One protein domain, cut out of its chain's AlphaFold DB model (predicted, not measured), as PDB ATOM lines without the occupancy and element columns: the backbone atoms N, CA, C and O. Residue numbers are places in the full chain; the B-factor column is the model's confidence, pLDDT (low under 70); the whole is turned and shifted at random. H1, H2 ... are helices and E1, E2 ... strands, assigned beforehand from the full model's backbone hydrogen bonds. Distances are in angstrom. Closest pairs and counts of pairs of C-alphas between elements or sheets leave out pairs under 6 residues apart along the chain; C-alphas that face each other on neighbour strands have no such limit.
ATOM      1  N   ALA A   2     107.515 119.393  71.039       41.62
ATOM      2  CA  ALA A   2     108.185 119.422  72.332       41.62
ATOM      3  C   ALA A   2     108.456 117.968  72.728       41.62
ATOM      4  O   ALA A   2     107.552 117.142  72.627       41.62
ATOM      5  N   GLU A   3     109.702 117.659  73.068       39.78
ATOM      6  CA  GLU A   3     110.065 116.387  73.683       39.78
ATOM      7  C   GLU A   3     109.357 116.327  75.041       39.78
ATOM      8  O   GLU A   3     109.570 117.201  75.881       39.78
ATOM      9  N   GLU A   4     108.466 115.352  75.237       43.41
ATOM     10  CA  GLU A   4     108.033 114.985  76.588       43.41
ATOM     11  C   GLU A   4     109.293 114.611  77.385       43.41
ATOM     12  O   GLU A   4     110.089 113.800  76.893       43.41
ATOM     13  N   PRO A   5     109.540 115.221  78.557       49.59
ATOM     14  CA  PRO A   5     110.782 115.005  79.281       49.59
ATOM     15  C   PRO A   5     110.938 113.524  79.660       49.59
ATOM     16  O   PRO A   5     110.025 112.899  80.192       49.59
ATOM     17  N   GLU A   6     112.120 112.950  79.404       50.88
ATOM     18  CA  GLU A   6     112.442 111.522  79.612       50.88
ATOM     19  C   GLU A   6     112.148 110.986  81.030       50.88
ATOM     20  O   GLU A   6     112.017 109.771  81.200       50.88
ATOM     21  N   HIS A   7     112.003 111.865  82.026       47.38
ATOM     22  CA  HIS A   7     111.744 111.513  83.425       47.38
ATOM     23  C   HIS A   7     110.273 111.238  83.764       47.38
ATOM     24  O   HIS A   7     110.023 110.400  84.630       47.38
ATOM     25  N   ASP A   8     109.310 111.819  83.041       49.81
ATOM     26  CA  ASP A   8     107.870 111.573  83.258       49.81
ATOM     27  C   ASP A   8     107.551 110.079  83.047       49.81
ATOM     28  O   ASP A   8     106.728 109.462  83.724       49.81
ATOM     29  N   ARG A   9     108.328 109.437  82.168       58.41
ATOM     30  CA  ARG A   9     108.273 108.000  81.899       58.41
ATOM     31  C   ARG A   9     108.814 107.125  83.024       58.41
ATOM     32  O   ARG A   9     108.538 105.932  82.993       58.41
ATOM     33  N   GLU A  10     109.628 107.621  83.949       66.38
ATOM     34  CA  GLU A  10     110.339 106.772  84.916       66.38
ATOM     35  C   GLU A  10     109.491 106.463  86.157       66.38
ATOM     36  O   GLU A  10     109.392 105.297  86.548       66.38
ATOM     37  N   LEU A  11     108.788 107.465  86.702       67.19
ATOM     38  CA  LEU A  11     107.843 107.271  87.810       67.19
ATOM     39  C   LEU A  11     106.622 106.456  87.381       67.19
ATOM     40  O   LEU A  11     106.231 105.531  88.089       67.19
ATOM     41  N   GLU A  12     106.050 106.723  86.204       67.69
ATOM     42  CA  GLU A  12     104.943 105.901  85.710       67.69
ATOM     43  C   GLU A  12     105.366 104.444  85.498       67.69
ATOM     44  O   GLU A  12     104.649 103.527  85.902       67.69
ATOM     45  N   LYS A  13     106.557 104.206  84.924       77.06
ATOM     46  CA  LYS A  13     107.093 102.849  84.719       77.06
ATOM     47  C   LYS A  13     107.243 102.068  86.018       77.06
ATOM     48  O   LYS A  13     107.059 100.852  85.990       77.06
ATOM     49  N   GLN A  14     107.552 102.732  87.134       80.56
ATOM     50  CA  GLN A  14     107.644 102.085  88.445       80.56
ATOM     51  C   GLN A  14     106.320 101.416  88.843       80.56
ATOM     52  O   GLN A  14     106.333 100.330  89.423       80.56
ATOM     53  N   TYR A  15     105.191 102.037  88.494       83.06
ATOM     54  CA  TYR A  15     103.854 101.592  88.882       83.06
ATOM     55  C   TYR A  15     103.089 100.869  87.768       83.06
ATOM     56  O   TYR A  15     102.008 100.361  88.016       83.06
ATOM     57  N   LEU A  16     103.664 100.710  86.569       80.31
ATOM     58  CA  LEU A  16     103.133  99.777  85.559       80.31
ATOM     59  C   LEU A  16     103.185  98.307  86.016       80.31
ATOM     60  O   LEU A  16     102.566  97.445  85.397       80.31
ATOM     61  N   ASN A  17     103.949  98.001  87.066       83.06
ATOM     62  CA  ASN A  17     103.993  96.679  87.669       83.06
ATOM     63  C   ASN A  17     102.908  96.553  88.752       83.06
ATOM     64  O   ASN A  17     102.989  97.207  89.792       83.06
ATOM     65  N   GLU A  18     101.953  95.648  88.543       85.25
ATOM     66  CA  GLU A  18     100.872  95.340  89.490       85.25
ATOM     67  C   GLU A  18     101.394  95.011  90.904       85.25
ATOM     68  O   GLU A  18     100.841  95.456  91.907       85.25
ATOM     69  N   GLY A  19     102.523  94.303  91.014       88.62
ATOM     70  CA  GLY A  19     103.155  93.998  92.299       88.62
ATOM     71  C   GLY A  19     103.662  95.244  93.031       88.62
ATOM     72  O   GLY A  19     103.581  95.312  94.260       88.62
ATOM     73  N   ALA A  20     104.144  96.252  92.297       88.56
ATOM     74  CA  ALA A  20     104.555  97.529  92.877       88.56
ATOM     75  C   ALA A  20     103.342  98.342  93.355       88.56
ATOM     76  O   ALA A  20     103.381  98.882  94.464       88.56
ATOM     77  N   LEU A  21     102.254  98.374  92.576       91.12
ATOM     78  CA  LEU A  21     100.988  99.000  92.977       91.12
ATOM     79  C   LEU A  21     100.420  98.349  94.228       91.12
ATOM     80  O   LEU A  21     100.184  99.032  95.218       91.12
ATOM     81  N   ARG A  22     100.277  97.024  94.212       94.12
ATOM     82  CA  ARG A  22      99.737  96.245  95.326       94.12
ATOM     83  C   ARG A  22     100.541  96.458  96.604       94.12
ATOM     84  O   ARG A  22      99.960  96.702  97.654       94.12
ATOM     85  N   SER A  23     101.871  96.403  96.514       92.94
ATOM     86  CA  SER A  23     102.759  96.657  97.655       92.94
ATOM     87  C   SER A  23     102.625  98.090  98.181       92.94
ATOM     88  O   SER A  23     102.564  98.314  99.392       92.94
ATOM     89  N   THR A  24     102.526  99.070  97.281       92.56
ATOM     90  CA  THR A  24     102.373 100.482  97.654       92.56
ATOM     91  C   THR A  24     101.022 100.735  98.304       92.56
ATOM     92  O   THR A  24     100.973 101.327  99.372       92.56
ATOM     93  N   LEU A  25      99.939 100.217  97.731       93.75
ATOM     94  CA  LEU A  25      98.597 100.311  98.293       93.75
ATOM     95  C   LEU A  25      98.502  99.606  99.657       93.75
ATOM     96  O   LEU A  25      97.934 100.152 100.594       93.75
ATOM     97  N   ALA A  26      99.126  98.435  99.809       93.44
ATOM     98  CA  ALA A  26      99.148  97.711 101.081       93.44
ATOM     99  C   ALA A  26      99.905  98.451 102.193       93.44
ATOM    100  O   ALA A  26      99.547  98.317 103.360       93.44
ATOM    101  N   SER A  27     100.978  99.167 101.845       93.31
ATOM    102  CA  SER A  27     101.881  99.795 102.819       93.31
ATOM    103  C   SER A  27     101.580 101.267 103.078       93.31
ATOM    104  O   SER A  27     101.680 101.710 104.214       93.31
ATOM    105  N   ARG A  28     101.233 102.022 102.034       91.31
ATOM    106  CA  ARG A  28     100.978 103.470 102.063       91.31
ATOM    107  C   ARG A  28      99.500 103.835 102.010       91.31
ATOM    108  O   ARG A  28      99.209 105.013 102.102       91.31
ATOM    109  N   GLY A  29      98.630 102.855 101.774       91.56
ATOM    110  CA  GLY A  29      97.175 102.987 101.846       91.56
ATOM    111  C   GLY A  29      96.584 102.330 103.098       91.56
ATOM    112  O   GLY A  29      95.374 102.154 103.177       91.56
ATOM    113  N   HIS A  30      97.413 101.829 104.021       93.56
ATOM    114  CA  HIS A  30      96.944 100.935 105.082       93.56
ATOM    115  C   HIS A  30      95.894 101.598 105.973       93.56
ATOM    116  O   HIS A  30      94.843 101.002 106.224       93.56
ATOM    117  N   ASP A  31      96.164 102.825 106.414       90.69
ATOM    118  CA  ASP A  31      95.333 103.494 107.405       90.69
ATOM    119  C   ASP A  31      94.019 103.961 106.771       90.69
ATOM    120  O   ASP A  31      92.948 103.771 107.349       90.69
ATOM    121  N   VAL A  32      94.055 104.467 105.533       90.88
ATOM    122  CA  VAL A  32      92.828 104.878 104.829       90.88
ATOM    123  C   VAL A  32      91.974 103.679 104.420       90.88
ATOM    124  O   VAL A  32      90.751 103.750 104.502       90.88
ATOM    125  N   LEU A  33      92.579 102.540 104.057       94.88
ATOM    126  CA  LEU A  33      91.846 101.289 103.834       94.88
ATOM    127  C   LEU A  33      91.180 100.791 105.124       94.88
ATOM    128  O   LEU A  33      90.058 100.284 105.074       94.88
ATOM    129  N   ALA A  34      91.860 100.918 106.267       93.38
ATOM    130  CA  ALA A  34      91.305 100.576 107.573       93.38
ATOM    131  C   ALA A  34      90.102 101.456 107.924       93.38
ATOM    132  O   ALA A  34      89.070 100.924 108.333       93.38
ATOM    133  N   GLU A  35      90.197 102.769 107.706       89.75
ATOM    134  CA  GLU A  35      89.073 103.682 107.918       89.75
ATOM    135  C   GLU A  35      87.922 103.399 106.942       89.75
ATOM    136  O   GLU A  35      86.795 103.200 107.384       89.75
ATOM    137  N   LEU A  36      88.177 103.265 105.637       91.25
ATOM    138  CA  LEU A  36      87.135 102.926 104.656       91.25
ATOM    139  C   LEU A  36      86.359 101.658 105.046       91.25
ATOM    140  O   LEU A  36      85.138 101.609 104.900       91.25
ATOM    141  N   ALA A  37      87.052 100.639 105.558       93.31
ATOM    142  CA  ALA A  37      86.415  99.410 106.017       93.31
ATOM    143  C   ALA A  37      85.662  99.587 107.345       93.31
ATOM    144  O   ALA A  37      84.596  99.010 107.522       93.31
ATOM    145  N   ALA A  38      86.188 100.387 108.277       89.25
ATOM    146  CA  ALA A  38      85.518 100.689 109.544       89.25
ATOM    147  C   ALA A  38      84.214 101.485 109.358       89.25
ATOM    148  O   ALA A  38      83.350 101.453 110.233       89.25
ATOM    149  N   HIS A  39      84.084 102.179 108.225       86.50
ATOM    150  CA  HIS A  39      82.896 102.926 107.819       86.50
ATOM    151  C   HIS A  39      81.976 102.152 106.867       86.50
ATOM    152  O   HIS A  39      81.071 102.751 106.298       86.50
ATOM    153  N   ASP A  40      82.206 100.846 106.682       90.94
ATOM    154  CA  ASP A  40      81.429  99.974 105.793       90.94
ATOM    155  C   ASP A  40      81.379 100.449 104.320       90.94
ATOM    156  O   ASP A  40      80.551  99.991 103.536       90.94
ATOM    157  N   ILE A  41      82.303 101.325 103.904       91.44
ATOM    158  CA  ILE A  41      82.399 101.818 102.518       91.44
ATOM    159  C   ILE A  41      83.034 100.750 101.624       91.44
ATOM    160  O   ILE A  41      82.648 100.573 100.472       91.44
ATOM    161  N   ILE A  42      84.006 100.005 102.160       94.62
ATOM    162  CA  ILE A  42      84.573  98.814 101.519       94.62
ATOM    163  C   ILE A  42      84.421  97.604 102.435       94.62
ATOM    164  O   ILE A  42      84.493  97.705 103.654       94.62
ATOM    165  N   ALA A  43      84.302  96.415 101.843       92.88
ATOM    166  CA  ALA A  43      84.056  95.193 102.608       92.88
ATOM    167  C   ALA A  43      85.220  94.774 103.533       92.88
ATOM    168  O   ALA A  43      85.016  94.006 104.474       92.88
ATOM    169  N   ARG A  44      86.461  95.180 103.227       95.75
ATOM    170  CA  ARG A  44      87.661  94.824 104.004       95.75
ATOM    171  C   ARG A  44      88.833  95.768 103.713       95.75
ATOM    172  O   ARG A  44      88.959  96.211 102.573       95.75
ATOM    173  N   PRO A  45      89.749  95.983 104.672       96.19
ATOM    174  CA  PRO A  45      90.913  96.845 104.484       96.19
ATOM    175  C   PRO A  45      92.008  96.109 103.704       96.19
ATOM    176  O   PRO A  45      92.923  95.515 104.276       96.19
ATOM    177  N   SER A  46      91.872  96.046 102.380       96.06
ATOM    178  CA  SER A  46      92.742  95.230 101.534       96.06
ATOM    179  C   SER A  46      92.916  95.837 100.144       96.06
ATOM    180  O   SER A  46      91.915  96.229  99.556       96.06
ATOM    181  N   PRO A  47      94.133  95.824  99.565       93.81
ATOM    182  CA  PRO A  47      94.352  96.222  98.172       93.81
ATOM    183  C   PRO A  47      93.465  95.475  97.171       93.81
ATOM    184  O   PRO A  47      93.089  96.037  96.153       93.81
ATOM    185  N   GLU A  48      93.081  94.233  97.486       94.12
ATOM    186  CA  GLU A  48      92.257  93.373  96.623       94.12
ATOM    187  C   GLU A  48      90.836  93.895  96.380       94.12
ATOM    188  O   GLU A  48      90.084  93.275  95.631       94.12
ATOM    189  N   VAL A  49      90.406  94.949  97.080       94.00
ATOM    190  CA  VAL A  49      89.103  95.571  96.800       94.00
ATOM    191  C   VAL A  49      89.148  96.454  95.552       94.00
ATOM    192  O   VAL A  49      88.093  96.717  94.979       94.00
ATOM    193  N   PHE A  50      90.340  96.891  95.133       94.00
ATOM    194  CA  PHE A  50      90.557  97.728  93.956       94.00
ATOM    195  C   PHE A  50      90.930  96.885  92.737       94.00
ATOM    196  O   PHE A  50      91.577  95.844  92.857       94.00
ATOM    197  N   ASP A  51      90.541  97.363  91.556       93.12
ATOM    198  CA  ASP A  51      91.018  96.815  90.289       93.12
ATOM    199  C   ASP A  51      92.424  97.364  89.997       93.12
ATOM    200  O   ASP A  51      92.602  98.544  89.689       93.12
ATOM    201  N   LEU A  52      93.431  96.501  90.138       92.38
ATOM    202  CA  LEU A  52      94.835  96.822  89.862       92.38
ATOM    203  C   LEU A  52      95.271  96.412  88.445       92.38
ATOM    204  O   LEU A  52      96.374  96.763  88.023       92.38
ATOM    205  N   ASP A  53      94.414  95.709  87.705       91.12
ATOM    206  CA  ASP A  53      94.693  95.226  86.349       91.12
ATOM    207  C   ASP A  53      94.337  96.292  85.304       91.12
ATOM    208  O   ASP A  53      94.984  96.407  84.258       91.12
ATOM    209  N   THR A  54      93.333  97.118  85.605       91.44
ATOM    210  CA  THR A  54      92.839  98.166  84.711       91.44
ATOM    211  C   THR A  54      93.534  99.504  84.971       91.44
ATOM    212  O   THR A  54      93.131 100.277  85.842       91.44
ATOM    213  N   LYS A  55      94.556  99.828  84.163       89.25
ATOM    214  CA  LYS A  55      95.094 101.200  84.089       89.25
ATOM    215  C   LYS A  55      94.117 102.097  83.323       89.25
ATOM    216  O   LYS A  55      93.780 101.813  82.174       89.25
ATOM    217  N   LEU A  56      93.719 103.205  83.930       84.88
ATOM    218  CA  LEU A  56      92.895 104.247  83.334       84.88
ATOM    219  C   LEU A  56      93.781 105.224  82.554       84.88
ATOM    220  O   LEU A  56      94.782 105.723  83.069       84.88
ATOM    221  N   ASP A  57      93.400 105.517  81.311       79.75
ATOM    222  CA  ASP A  57      94.081 106.500  80.459       79.75
ATOM    223  C   ASP A  57      93.591 107.919  80.791       79.75
ATOM    224  O   ASP A  57      92.854 108.558  80.041       79.75
ATOM    225  N   SER A  58      93.913 108.367  82.002       68.50
ATOM    226  CA  SER A  58      93.549 109.686  82.510       68.50
ATOM    227  C   SER A  58      94.581 110.174  83.516       68.50
ATOM    228  O   SER A  58      95.083 109.402  84.324       68.50
ATOM    229  N   THR A  59      94.850 111.475  83.534       64.31
ATOM    230  CA  THR A  59      95.718 112.115  84.538       64.31
ATOM    231  C   THR A  59      94.999 112.391  85.861       64.31
ATOM    232  O   THR A  59      95.615 112.849  86.822       64.31
ATOM    233  N   ARG A  60      93.688 112.125  85.918       62.59
ATOM    234  CA  ARG A  60      92.820 112.344  87.079       62.59
ATOM    235  C   ARG A  60      91.701 111.313  87.117       62.59
ATOM    236  O   ARG A  60      91.168 110.959  86.071       62.59
ATOM    237  N   VAL A  61      91.288 110.911  88.310       58.97
ATOM    238  CA  VAL A  61      90.055 110.145  88.511       58.97
ATOM    239  C   VAL A  61      89.237 110.853  89.583       58.97
ATOM    240  O   VAL A  61      89.797 111.318  90.575       58.97
ATOM    241  N   GLU A  62      87.947 111.043  89.322       64.12
ATOM    242  CA  GLU A  62      87.007 111.623  90.286       64.12
ATOM    243  C   GLU A  62      86.218 110.503  90.958       64.12
ATOM    244  O   GLU A  62      85.993 109.472  90.329       64.12
ATOM    245  N   ALA A  63      85.762 110.717  92.197       54.50
ATOM    246  CA  ALA A  63      84.894 109.755  92.874       54.50
ATOM    247  C   ALA A  63      83.637 109.462  92.038       54.50
ATOM    248  O   ALA A  63      83.344 108.301  91.806       54.50
ATOM    249  N   SER A  64      83.017 110.486  91.444       65.62
ATOM    250  CA  SER A  64      81.844 110.368  90.561       65.62
ATOM    251  C   SER A  64      82.044 109.553  89.283       65.62
ATOM    252  O   SER A  64      81.079 109.203  88.592       65.62
ATOM    253  N   TRP A  65      83.291 109.275  88.894       70.06
ATOM    254  CA  TRP A  65      83.556 108.442  87.732       70.06
ATOM    255  C   TRP A  65      83.363 106.997  88.172       70.06
ATOM    256  O   TRP A  65      84.291 106.381  88.681       70.06
ATOM    257  N   ALA A  66      82.157 106.463  87.955       73.88
ATOM    258  CA  ALA A  66      81.780 105.065  88.188       73.88
ATOM    259  C   ALA A  66      82.546 104.096  87.259       73.88
ATOM    260  O   ALA A  66      81.984 103.411  86.403       73.88
ATOM    261  N   THR A  67      83.871 104.124  87.344       83.75
ATOM    262  CA  THR A  67      84.832 103.357  86.564       83.75
ATOM    263  C   THR A  67      85.889 102.857  87.526       83.75
ATOM    264  O   THR A  67      86.610 103.653  88.121       83.75
ATOM    265  N   ASP A  68      85.993 101.544  87.662       92.19
ATOM    266  CA  ASP A  68      87.006 100.917  88.505       92.19
ATOM    267  C   ASP A  68      88.347 100.884  87.770       92.19
ATOM    268  O   ASP A  68      88.404 100.662  86.557       92.19
ATOM    269  N   GLY A  69      89.429 101.103  88.508       91.88
ATOM    270  CA  GLY A  69      90.778 101.013  87.972       91.88
ATOM    271  C   GLY A  69      91.748 101.902  88.726       91.88
ATOM    272  O   GLY A  69      91.484 102.368  89.836       91.88
ATOM    273  N   TRP A  70      92.891 102.155  88.108       91.69
ATOM    274  CA  TRP A  70      93.923 102.993  88.697       91.69
ATOM    275  C   TRP A  70      94.586 103.896  87.670       91.69
ATOM    276  O   TRP A  70      94.660 103.588  86.484       91.69
ATOM    277  N   THR A  71      95.135 105.010  88.131       86.25
ATOM    278  CA  THR A  71      96.054 105.825  87.345       86.25
ATOM    279  C   THR A  71      97.168 106.376  88.224       86.25
ATOM    280  O   THR A  71      97.120 106.333  89.456       86.25
ATOM    281  N   VAL A  72      98.201 106.888  87.575       82.38
ATOM    282  CA  VAL A  72      99.338 107.541  88.198       82.38
ATOM    283  C   VAL A  72      99.627 108.816  87.426       82.38
ATOM    284  O   VAL A  72      99.606 108.822  86.201       82.38
ATOM    285  N   THR A  73      99.901 109.892  88.149       76.00
ATOM    286  CA  THR A  73     100.406 111.135  87.567       76.00
ATOM    287  C   THR A  73     101.593 111.635  88.380       76.00
ATOM    288  O   THR A  73     101.723 111.321  89.568       76.00
ATOM    289  N   GLU A  74     102.480 112.400  87.754       70.50
ATOM    290  CA  GLU A  74     103.518 113.131  88.476       70.50
ATOM    291  C   GLU A  74     102.917 114.407  89.077       70.50
ATOM    292  O   GLU A  74     102.111 115.108  88.460       70.50
ATOM    293  N   TYR A  75     103.319 114.717  90.302       66.88
ATOM    294  CA  TYR A  75     102.948 115.940  90.989       66.88
ATOM    295  C   TYR A  75     104.186 116.571  91.618       66.88
ATOM    296  O   TYR A  75     104.987 115.893  92.254       66.88
ATOM    297  N   THR A  76     104.333 117.885  91.468       61.75
ATOM    298  CA  THR A  76     105.361 118.657  92.173       61.75
ATOM    299  C   THR A  76     104.712 119.381  93.348       61.75
ATOM    300  O   THR A  76     103.749 120.137  93.174       61.75
ATOM    301  N   ASN A  77     105.199 119.119  94.561       58.53
ATOM    302  CA  ASN A  77     104.679 119.752  95.769       58.53
ATOM    303  C   ASN A  77     105.130 121.229  95.878       58.53
ATOM    304  O   ASN A  77     105.832 121.756  95.019       58.53
ATOM    305  N   GLN A  78     104.707 121.927  96.937       52.75
ATOM    306  CA  GLN A  78     105.063 123.341  97.157       52.75
ATOM    307  C   GLN A  78     106.558 123.572  97.450       52.75
ATOM    308  O   GLN A  78     107.015 124.711  97.424       52.75
ATOM    309  N   GLU A  79     107.313 122.507  97.713       57.41
ATOM    310  CA  GLU A  79     108.750 122.524  98.003       57.41
ATOM    311  C   GLU A  79     109.590 122.118  96.778       57.41
ATOM    312  O   GLU A  79     110.774 121.826  96.915       57.41
ATOM    313  N   ASP A  80     108.981 122.090  95.585       64.12
ATOM    314  CA  ASP A  80     109.604 121.671  94.320       64.12
ATOM    315  C   ASP A  80     110.063 120.196  94.313       64.12
ATOM    316  O   ASP A  80     110.928 119.776  93.543       64.12
ATOM    317  N   VAL A  81     109.459 119.371  95.176       62.91
ATOM    318  CA  VAL A  81     109.696 117.925  95.224       62.91
ATOM    319  C   VAL A  81     108.684 117.222  94.330       62.91
ATOM    320  O   VAL A  81     107.471 117.303  94.545       62.91
ATOM    321  N   ARG A  82     109.196 116.490  93.340       67.31
ATOM    322  CA  ARG A  82     108.401 115.616  92.472       67.31
ATOM    323  C   ARG A  82     108.036 114.325  93.201       67.31
ATOM    324  O   ARG A  82     108.897 113.657  93.774       67.31
ATOM    325  N   THR A  83     106.765 113.958  93.161       69.56
ATOM    326  CA  THR A  83     106.203 112.742  93.753       69.56
ATOM    327  C   THR A  83     105.238 112.089  92.774       69.56
ATOM    328  O   THR A  83     104.623 112.759  91.944       69.56
ATOM    329  N   ALA A  84     105.069 110.774  92.896       78.75
ATOM    330  CA  ALA A  84     103.955 110.102  92.244       78.75
ATOM    331  C   ALA A  84     102.660 110.414  93.002       78.75
ATOM    332  O   ALA A  84     102.658 110.492  94.234       78.75
ATOM    333  N   HIS A  85     101.565 110.561  92.265       80.69
ATOM    334  CA  HIS A  85     100.208 110.604  92.789       80.69
ATOM    335  C   HIS A  85      99.433 109.442  92.179       80.69
ATOM    336  O   HIS A  85      99.062 109.464  91.007       80.69
ATOM    337  N   LEU A  86      99.252 108.402  92.984       86.00
ATOM    338  CA  LEU A  86      98.468 107.228  92.642       86.00
ATOM    339  C   LEU A  86      97.006 107.496  92.977       86.00
ATOM    340  O   LEU A  86      96.695 108.006  94.055       86.00
ATOM    341  N   MET A  87      96.127 107.143  92.050       88.31
ATOM    342  CA  MET A  87      94.681 107.229  92.200       88.31
ATOM    343  C   MET A  87      94.082 105.861  91.901       88.31
ATOM    344  O   MET A  87      94.369 105.296  90.849       88.31
ATOM    345  N   PHE A  88      93.260 105.342  92.806       92.06
ATOM    346  CA  PHE A  88      92.548 104.077  92.641       92.06
ATOM    347  C   PHE A  88      91.059 104.339  92.797       92.06
ATOM    348  O   PHE A  88      90.625 104.779  93.860       92.06
ATOM    349  N   SER A  89      90.276 104.090  91.757       92.44
ATOM    350  CA  SER A  89      88.828 104.234  91.812       92.44
ATOM    351  C   SER A  89      88.149 102.906  92.083       92.44
ATOM    352  O   SER A  89      88.572 101.844  91.612       92.44
ATOM    353  N   LYS A  90      87.073 102.982  92.864       93.88
ATOM    354  CA  LYS A  90      86.225 101.843  93.159       93.88
ATOM    355  C   LYS A  90      84.764 102.255  93.260       93.88
ATOM    356  O   LYS A  90      84.397 103.146  94.014       93.88
ATOM    357  N   THR A  91      83.936 101.516  92.545       93.38
ATOM    358  CA  THR A  91      82.483 101.582  92.560       93.38
ATOM    359  C   THR A  91      81.967 100.461  93.458       93.38
ATOM    360  O   THR A  91      82.333  99.290  93.304       93.38
ATOM    361  N   THR A  92      81.102 100.808  94.402       92.31
ATOM    362  CA  THR A  92      80.353  99.875  95.254       92.31
ATOM    363  C   THR A  92      78.851 100.046  95.022       92.31
ATOM    364  O   THR A  92      78.433 100.871  94.206       92.31
ATOM    365  N   ASP A  93      78.020  99.271  95.720       91.44
ATOM    366  CA  ASP A  93      76.562  99.405  95.609       91.44
ATOM    367  C   ASP A  93      76.064 100.756  96.157       91.44
ATOM    368  O   ASP A  93      75.117 101.325  95.616       91.44
ATOM    369  N   GLU A  94      76.723 101.292  97.189       91.25
ATOM    370  CA  GLU A  94      76.289 102.499  97.909       91.25
ATOM    371  C   GLU A  94      77.136 103.741  97.605       91.25
ATOM    372  O   GLU A  94      76.645 104.866  97.718       91.25
ATOM    373  N   TYR A  95      78.388 103.549  97.187       89.75
ATOM    374  CA  TYR A  95      79.370 104.621  97.036       89.75
ATOM    375  C   TYR A  95      80.175 104.486  95.752       89.75
ATOM    376  O   TYR A  95      80.486 103.367  95.331       89.75
ATOM    377  N   ASP A  96      80.594 105.617  95.206       90.00
ATOM    378  CA  ASP A  96      81.745 105.691  94.312       90.00
ATOM    379  C   ASP A  96      82.888 106.391  95.054       90.00
ATOM    380  O   ASP A  96      82.669 107.343  95.800       90.00
ATOM    381  N   LEU A  97      84.117 105.888  94.938       90.12
ATOM    382  CA  LEU A  97      85.246 106.443  95.681       90.12
ATOM    383  C   LEU A  97      86.529 106.463  94.865       90.12
ATOM    384  O   LEU A  97      86.770 105.604  94.018       90.12
ATOM    385  N   THR A  98      87.389 107.430  95.170       88.88
ATOM    386  CA  THR A  98      88.767 107.491  94.681       88.88
ATOM    387  C   THR A  98      89.723 107.583  95.857       88.88
ATOM    388  O   THR A  98      89.689 108.525  96.646       88.88
ATOM    389  N   LEU A  99      90.610 106.605  95.960       89.94
ATOM    390  CA  LEU A  99      91.723 106.592  96.890       89.94
ATOM    391  C   LEU A  99      92.929 107.290  96.261       89.94
ATOM    392  O   LEU A  99      93.349 106.949  95.160       89.94
ATOM    393  N   HIS A 100      93.514 108.226  96.991       86.81
ATOM    394  CA  HIS A 100      94.686 108.989  96.607       86.81
ATOM    395  C   HIS A 100      95.864 108.633  97.513       86.81
ATOM    396  O   HIS A 100      95.770 108.733  98.735       86.81
ATOM    397  N   ILE A 101      96.998 108.269  96.914       86.69
ATOM    398  CA  ILE A 101      98.244 107.974  97.629       86.69
ATOM    399  C   ILE A 101      99.384 108.764  96.985       86.69
ATOM    400  O   ILE A 101      99.586 108.710  95.772       86.69
ATOM    401  N   GLN A 102     100.162 109.473  97.802       84.19
ATOM    402  CA  GLN A 102     101.403 110.144  97.409       84.19
ATOM    403  C   GLN A 102     102.572 109.527  98.192       84.19
ATOM    404  O   GLN A 102     102.908 110.006  99.280       84.19
ATOM    405  N   PRO A 103     103.196 108.448  97.675       80.00
ATOM    406  CA  PRO A 103     104.119 107.620  98.451       80.00
ATOM    407  C   PRO A 103     105.332 108.370  99.008       80.00
ATOM    408  O   PRO A 103     105.798 108.045 100.098       80.00
ATOM    409  N   GLN A 104     105.855 109.359  98.275       76.81
ATOM    410  CA  GLN A 104     107.030 110.136  98.680       76.81
ATOM    411  C   GLN A 104     106.692 111.292  99.631       76.81
ATOM    412  O   GLN A 104     107.578 111.766 100.335       76.81
ATOM    413  N   ALA A 105     105.433 111.735  99.663       69.56
ATOM    414  CA  ALA A 105     104.957 112.775 100.574       69.56
ATOM    415  C   ALA A 105     104.327 112.204 101.858       69.56
ATOM    416  O   ALA A 105     103.913 112.983 102.711       69.56
ATOM    417  N   GLU A 106     104.231 110.873 101.970       76.19
ATOM    418  CA  GLU A 106     103.543 110.162 103.059       76.19
ATOM    419  C   GLU A 106     102.108 110.665 103.280       76.19
ATOM    420  O   GLU A 106     101.652 110.818 104.409       76.19
ATOM    421  N   LYS A 107     101.402 110.943 102.176       76.25
ATOM    422  CA  LYS A 107     100.000 111.373 102.197       76.25
ATOM    423  C   LYS A 107      99.099 110.313 101.589       76.25
ATOM    424  O   LYS A 107      99.377 109.818 100.495       76.25
ATOM    425  N   GLU A 108      97.993 110.048 102.266       85.44
ATOM    426  CA  GLU A 108      96.928 109.162 101.815       85.44
ATOM    427  C   GLU A 108      95.570 109.728 102.238       85.44
ATOM    428  O   GLU A 108      95.434 110.281 103.325       85.44
ATOM    429  N   TYR A 109      94.577 109.627 101.361       84.56
ATOM    430  CA  TYR A 109      93.192 109.988 101.658       84.56
ATOM    431  C   TYR A 109      92.261 109.379 100.609       84.56
ATOM    432  O   TYR A 109      92.688 109.074  99.498       84.56
ATOM    433  N   ALA A 110      90.980 109.241 100.920       85.88
ATOM    434  CA  ALA A 110      89.955 108.829  99.971       85.88
ATOM    435  C   ALA A 110      88.887 109.912  99.827       85.88
ATOM    436  O   ALA A 110      88.515 110.552 100.807       85.88
ATOM    437  N   LEU A 111      88.400 110.103  98.606       82.69
ATOM    438  CA  LEU A 111      87.176 110.838  98.304       82.69
ATOM    439  C   LEU A 111      86.068 109.819  98.080       82.69
ATOM    440  O   LEU A 111      86.295 108.830  97.385       82.69
ATOM    441  N   VAL A 112      84.908 110.043  98.678       83.25
ATOM    442  CA  VAL A 112      83.780 109.114  98.674       83.25
ATOM    443  C   VAL A 112      82.519 109.900  98.366       83.25
ATOM    444  O   VAL A 112      82.232 110.894  99.026       83.25
ATOM    445  N   GLU A 113      81.764 109.442  97.383       83.56
ATOM    446  CA  GLU A 113      80.481 109.999  96.983       83.56
ATOM    447  C   GLU A 113      79.379 108.981  97.264       83.56
ATOM    448  O   GLU A 113      79.453 107.827  96.833       83.56
ATOM    449  N   SER A 114      78.361 109.390  98.021       83.50
ATOM    450  CA  SER A 114      77.193 108.553  98.289       83.50
ATOM    451  C   SER A 114      76.206 108.617  97.133       83.50
ATOM    452  O   SER A 114      75.696 109.682  96.801       83.50
ATOM    453  N   LYS A 115      75.820 107.455  96.604       86.00
ATOM    454  CA  LYS A 115      74.783 107.345  95.563       86.00
ATOM    455  C   LYS A 115      73.378 107.651  96.067       86.00
ATOM    456  O   LYS A 115      72.458 107.823  95.272       86.00
ATOM    457  N   ALA A 116      73.180 107.608  97.383       84.12
ATOM    458  CA  ALA A 116      71.877 107.827  97.992       84.12
ATOM    459  C   ALA A 116      71.584 109.318  98.203       84.12
ATOM    460  O   ALA A 116      70.429 109.727  98.071       84.12
ATOM    461  N   SER A 117      72.606 110.106  98.554       78.50
ATOM    462  CA  SER A 117      72.471 111.537  98.852       78.50
ATOM    463  C   SER A 117      73.117 112.465  97.822       78.50
ATOM    464  O   SER A 117      72.867 113.666  97.894       78.50
ATOM    465  N   ASP A 118      73.904 111.941  96.875       71.12
ATOM    466  CA  ASP A 118      74.779 112.710  95.974       71.12
ATOM    467  C   ASP A 118      75.775 113.612  96.740       71.12
ATOM    468  O   ASP A 118      76.235 114.642  96.239       71.12
ATOM    469  N   GLU A 119      76.089 113.263  97.992       71.69
ATOM    470  CA  GLU A 119      77.048 113.996  98.819       71.69
ATOM    471  C   GLU A 119      78.442 113.379  98.723       71.69
ATOM    472  O   GLU A 119      78.616 112.163  98.834       71.69
ATOM    473  N   GLU A 120      79.445 114.244  98.575       70.44
ATOM    474  CA  GLU A 120      80.860 113.882  98.551       70.44
ATOM    475  C   GLU A 120      81.535 114.262  99.876       70.44
ATOM    476  O   GLU A 120      81.357 115.368 100.396       70.44
ATOM    477  N   PHE A 121      82.338 113.350 100.418       71.44
ATOM    478  CA  PHE A 121      83.131 113.548 101.625       71.44
ATOM    479  C   PHE A 121      84.519 112.914 101.490       71.44
ATOM    480  O   PHE A 121      84.783 112.117 100.591       71.44
ATOM    481  N   ALA A 122      85.426 113.269 102.404       76.56
ATOM    482  CA  ALA A 122      86.793 112.765 102.406       76.56
ATOM    483  C   ALA A 122      87.137 111.995 103.690       76.56
ATOM    484  O   ALA A 122      86.735 112.368 104.796       76.56
ATOM    485  N   ILE A 123      87.936 110.941 103.542       78.00
ATOM    486  CA  ILE A 123      88.519 110.147 104.626       78.00
ATOM    487  C   ILE A 123      90.034 110.341 104.590       78.00
ATOM    488  O   ILE A 123      90.676 110.005 103.601       78.00
ATOM    489  N   ASP A 124      90.593 110.884 105.668       80.00
ATOM    490  CA  ASP A 124      92.027 111.110 105.854       80.00
ATOM    491  C   ASP A 124      92.412 110.661 107.276       80.00
ATOM    492  O   ASP A 124      91.977 111.293 108.250       80.00
ATOM    493  N   PRO A 125      93.213 109.588 107.407       75.31
ATOM    494  CA  PRO A 125      93.615 109.035 108.700       75.31
ATOM    495  C   PRO A 125      94.461 109.975 109.560       75.31
ATOM    496  O   PRO A 125      94.556 109.793 110.773       75.31
ATOM    497  N   SER A 126      95.087 110.992 108.963       70.81
ATOM    498  CA  SER A 126      95.885 111.973 109.703       70.81
ATOM    499  C   SER A 126      95.022 112.947 110.518       70.81
ATOM    500  O   SER A 126      95.537 113.700 111.353       70.81
ATOM    501  N   LEU A 127      93.699 112.934 110.316       64.06
ATOM    502  CA  LEU A 127      92.766 113.809 111.013       64.06
ATOM    503  C   LEU A 127      92.436 113.297 112.424       64.06
ATOM    504  O   LEU A 127      91.969 112.182 112.627       64.06
ATOM    505  N   ASP A 128      92.575 114.178 113.419       57.62
ATOM    506  CA  ASP A 128      92.169 113.916 114.807       57.62
ATOM    507  C   ASP A 128      90.642 113.728 114.931       57.62
ATOM    508  O   ASP A 128      89.878 114.688 115.081       57.62
TER     509      ASP A 128
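What this domain is: This is residues 2 to 128 of the 204 residues of an uncharacterized protein of Haladaptatus paucihalophilus DX253 (UniProt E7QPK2). What is the main picture? A twisted sheet of five strands has three short helices in a layer over one face, and the long stretch of residues 39 to 68 runs from the helices' side round the E1 edge to the other face. What is it built of? The printed part has 127 residues, with three named helices and five named strands in the order H1 H2 H3 E1 E2 E3 E4 E5 along the chain; the class is mixed, helices and strands, and the antiparallel sheet runs in the order E1 E2 E3 E4 E5. How large is it? It is compact, with a radius of gyration of the C-alphas of 14.5 A and spans of 46 by 31 by 27 A.

Where its parts are: Where are the helices? H1 is residues 8 to 15, from C-alpha 8 at (107.870, 111.573, 83.258); H2 is 18 to 28, 15.0 A long; H3 is 30 to 38. Where are the strands? E1 is residues 69 to 76, E2 82 to 91, 29.5 A long, E3 95 to 102, E4 107 to 114, and E5 120 to 123, ending at C-alpha 123 at (88.519, 110.147, 104.626).

How they stand to each other: How do the helices stand? H1, H2 and H3 are on the same face of the sheet, at heights of 8.0, 10.3 and 8.7 A. The closest C-alphas are Glu 12 and Val 72 for H1 and E1, 6.3 A, Arg 28 and Ile 101 for H2 and E3, 6.9 A, and Val 32 and Tyr 109 for H3 and E4, 6.0 A. How are the strands paired? They form a meander, each strand the antiparallel neighbour of the one before, with N 71 and O 87 at 2.8 A, N 88 and O 99 at 2.9 A, N 98 and O 111 at 2.8 A, and N 112 and O 121 at 2.8 A. Are the helix backbones complete? Every O i to N i+4 pair is within hydrogen-bond range in H2 and H3, but 2 of 4 in H1.

The domain as a whole: Is there a cut? The printed part has no cut, and the one long link is H3 to E1. Where is confidence low? The mean pLDDT of the printed part is 80.0, and residues 2 to 12, 58 to 64, 75 to 83, 105 and 127 to 128 are under 70.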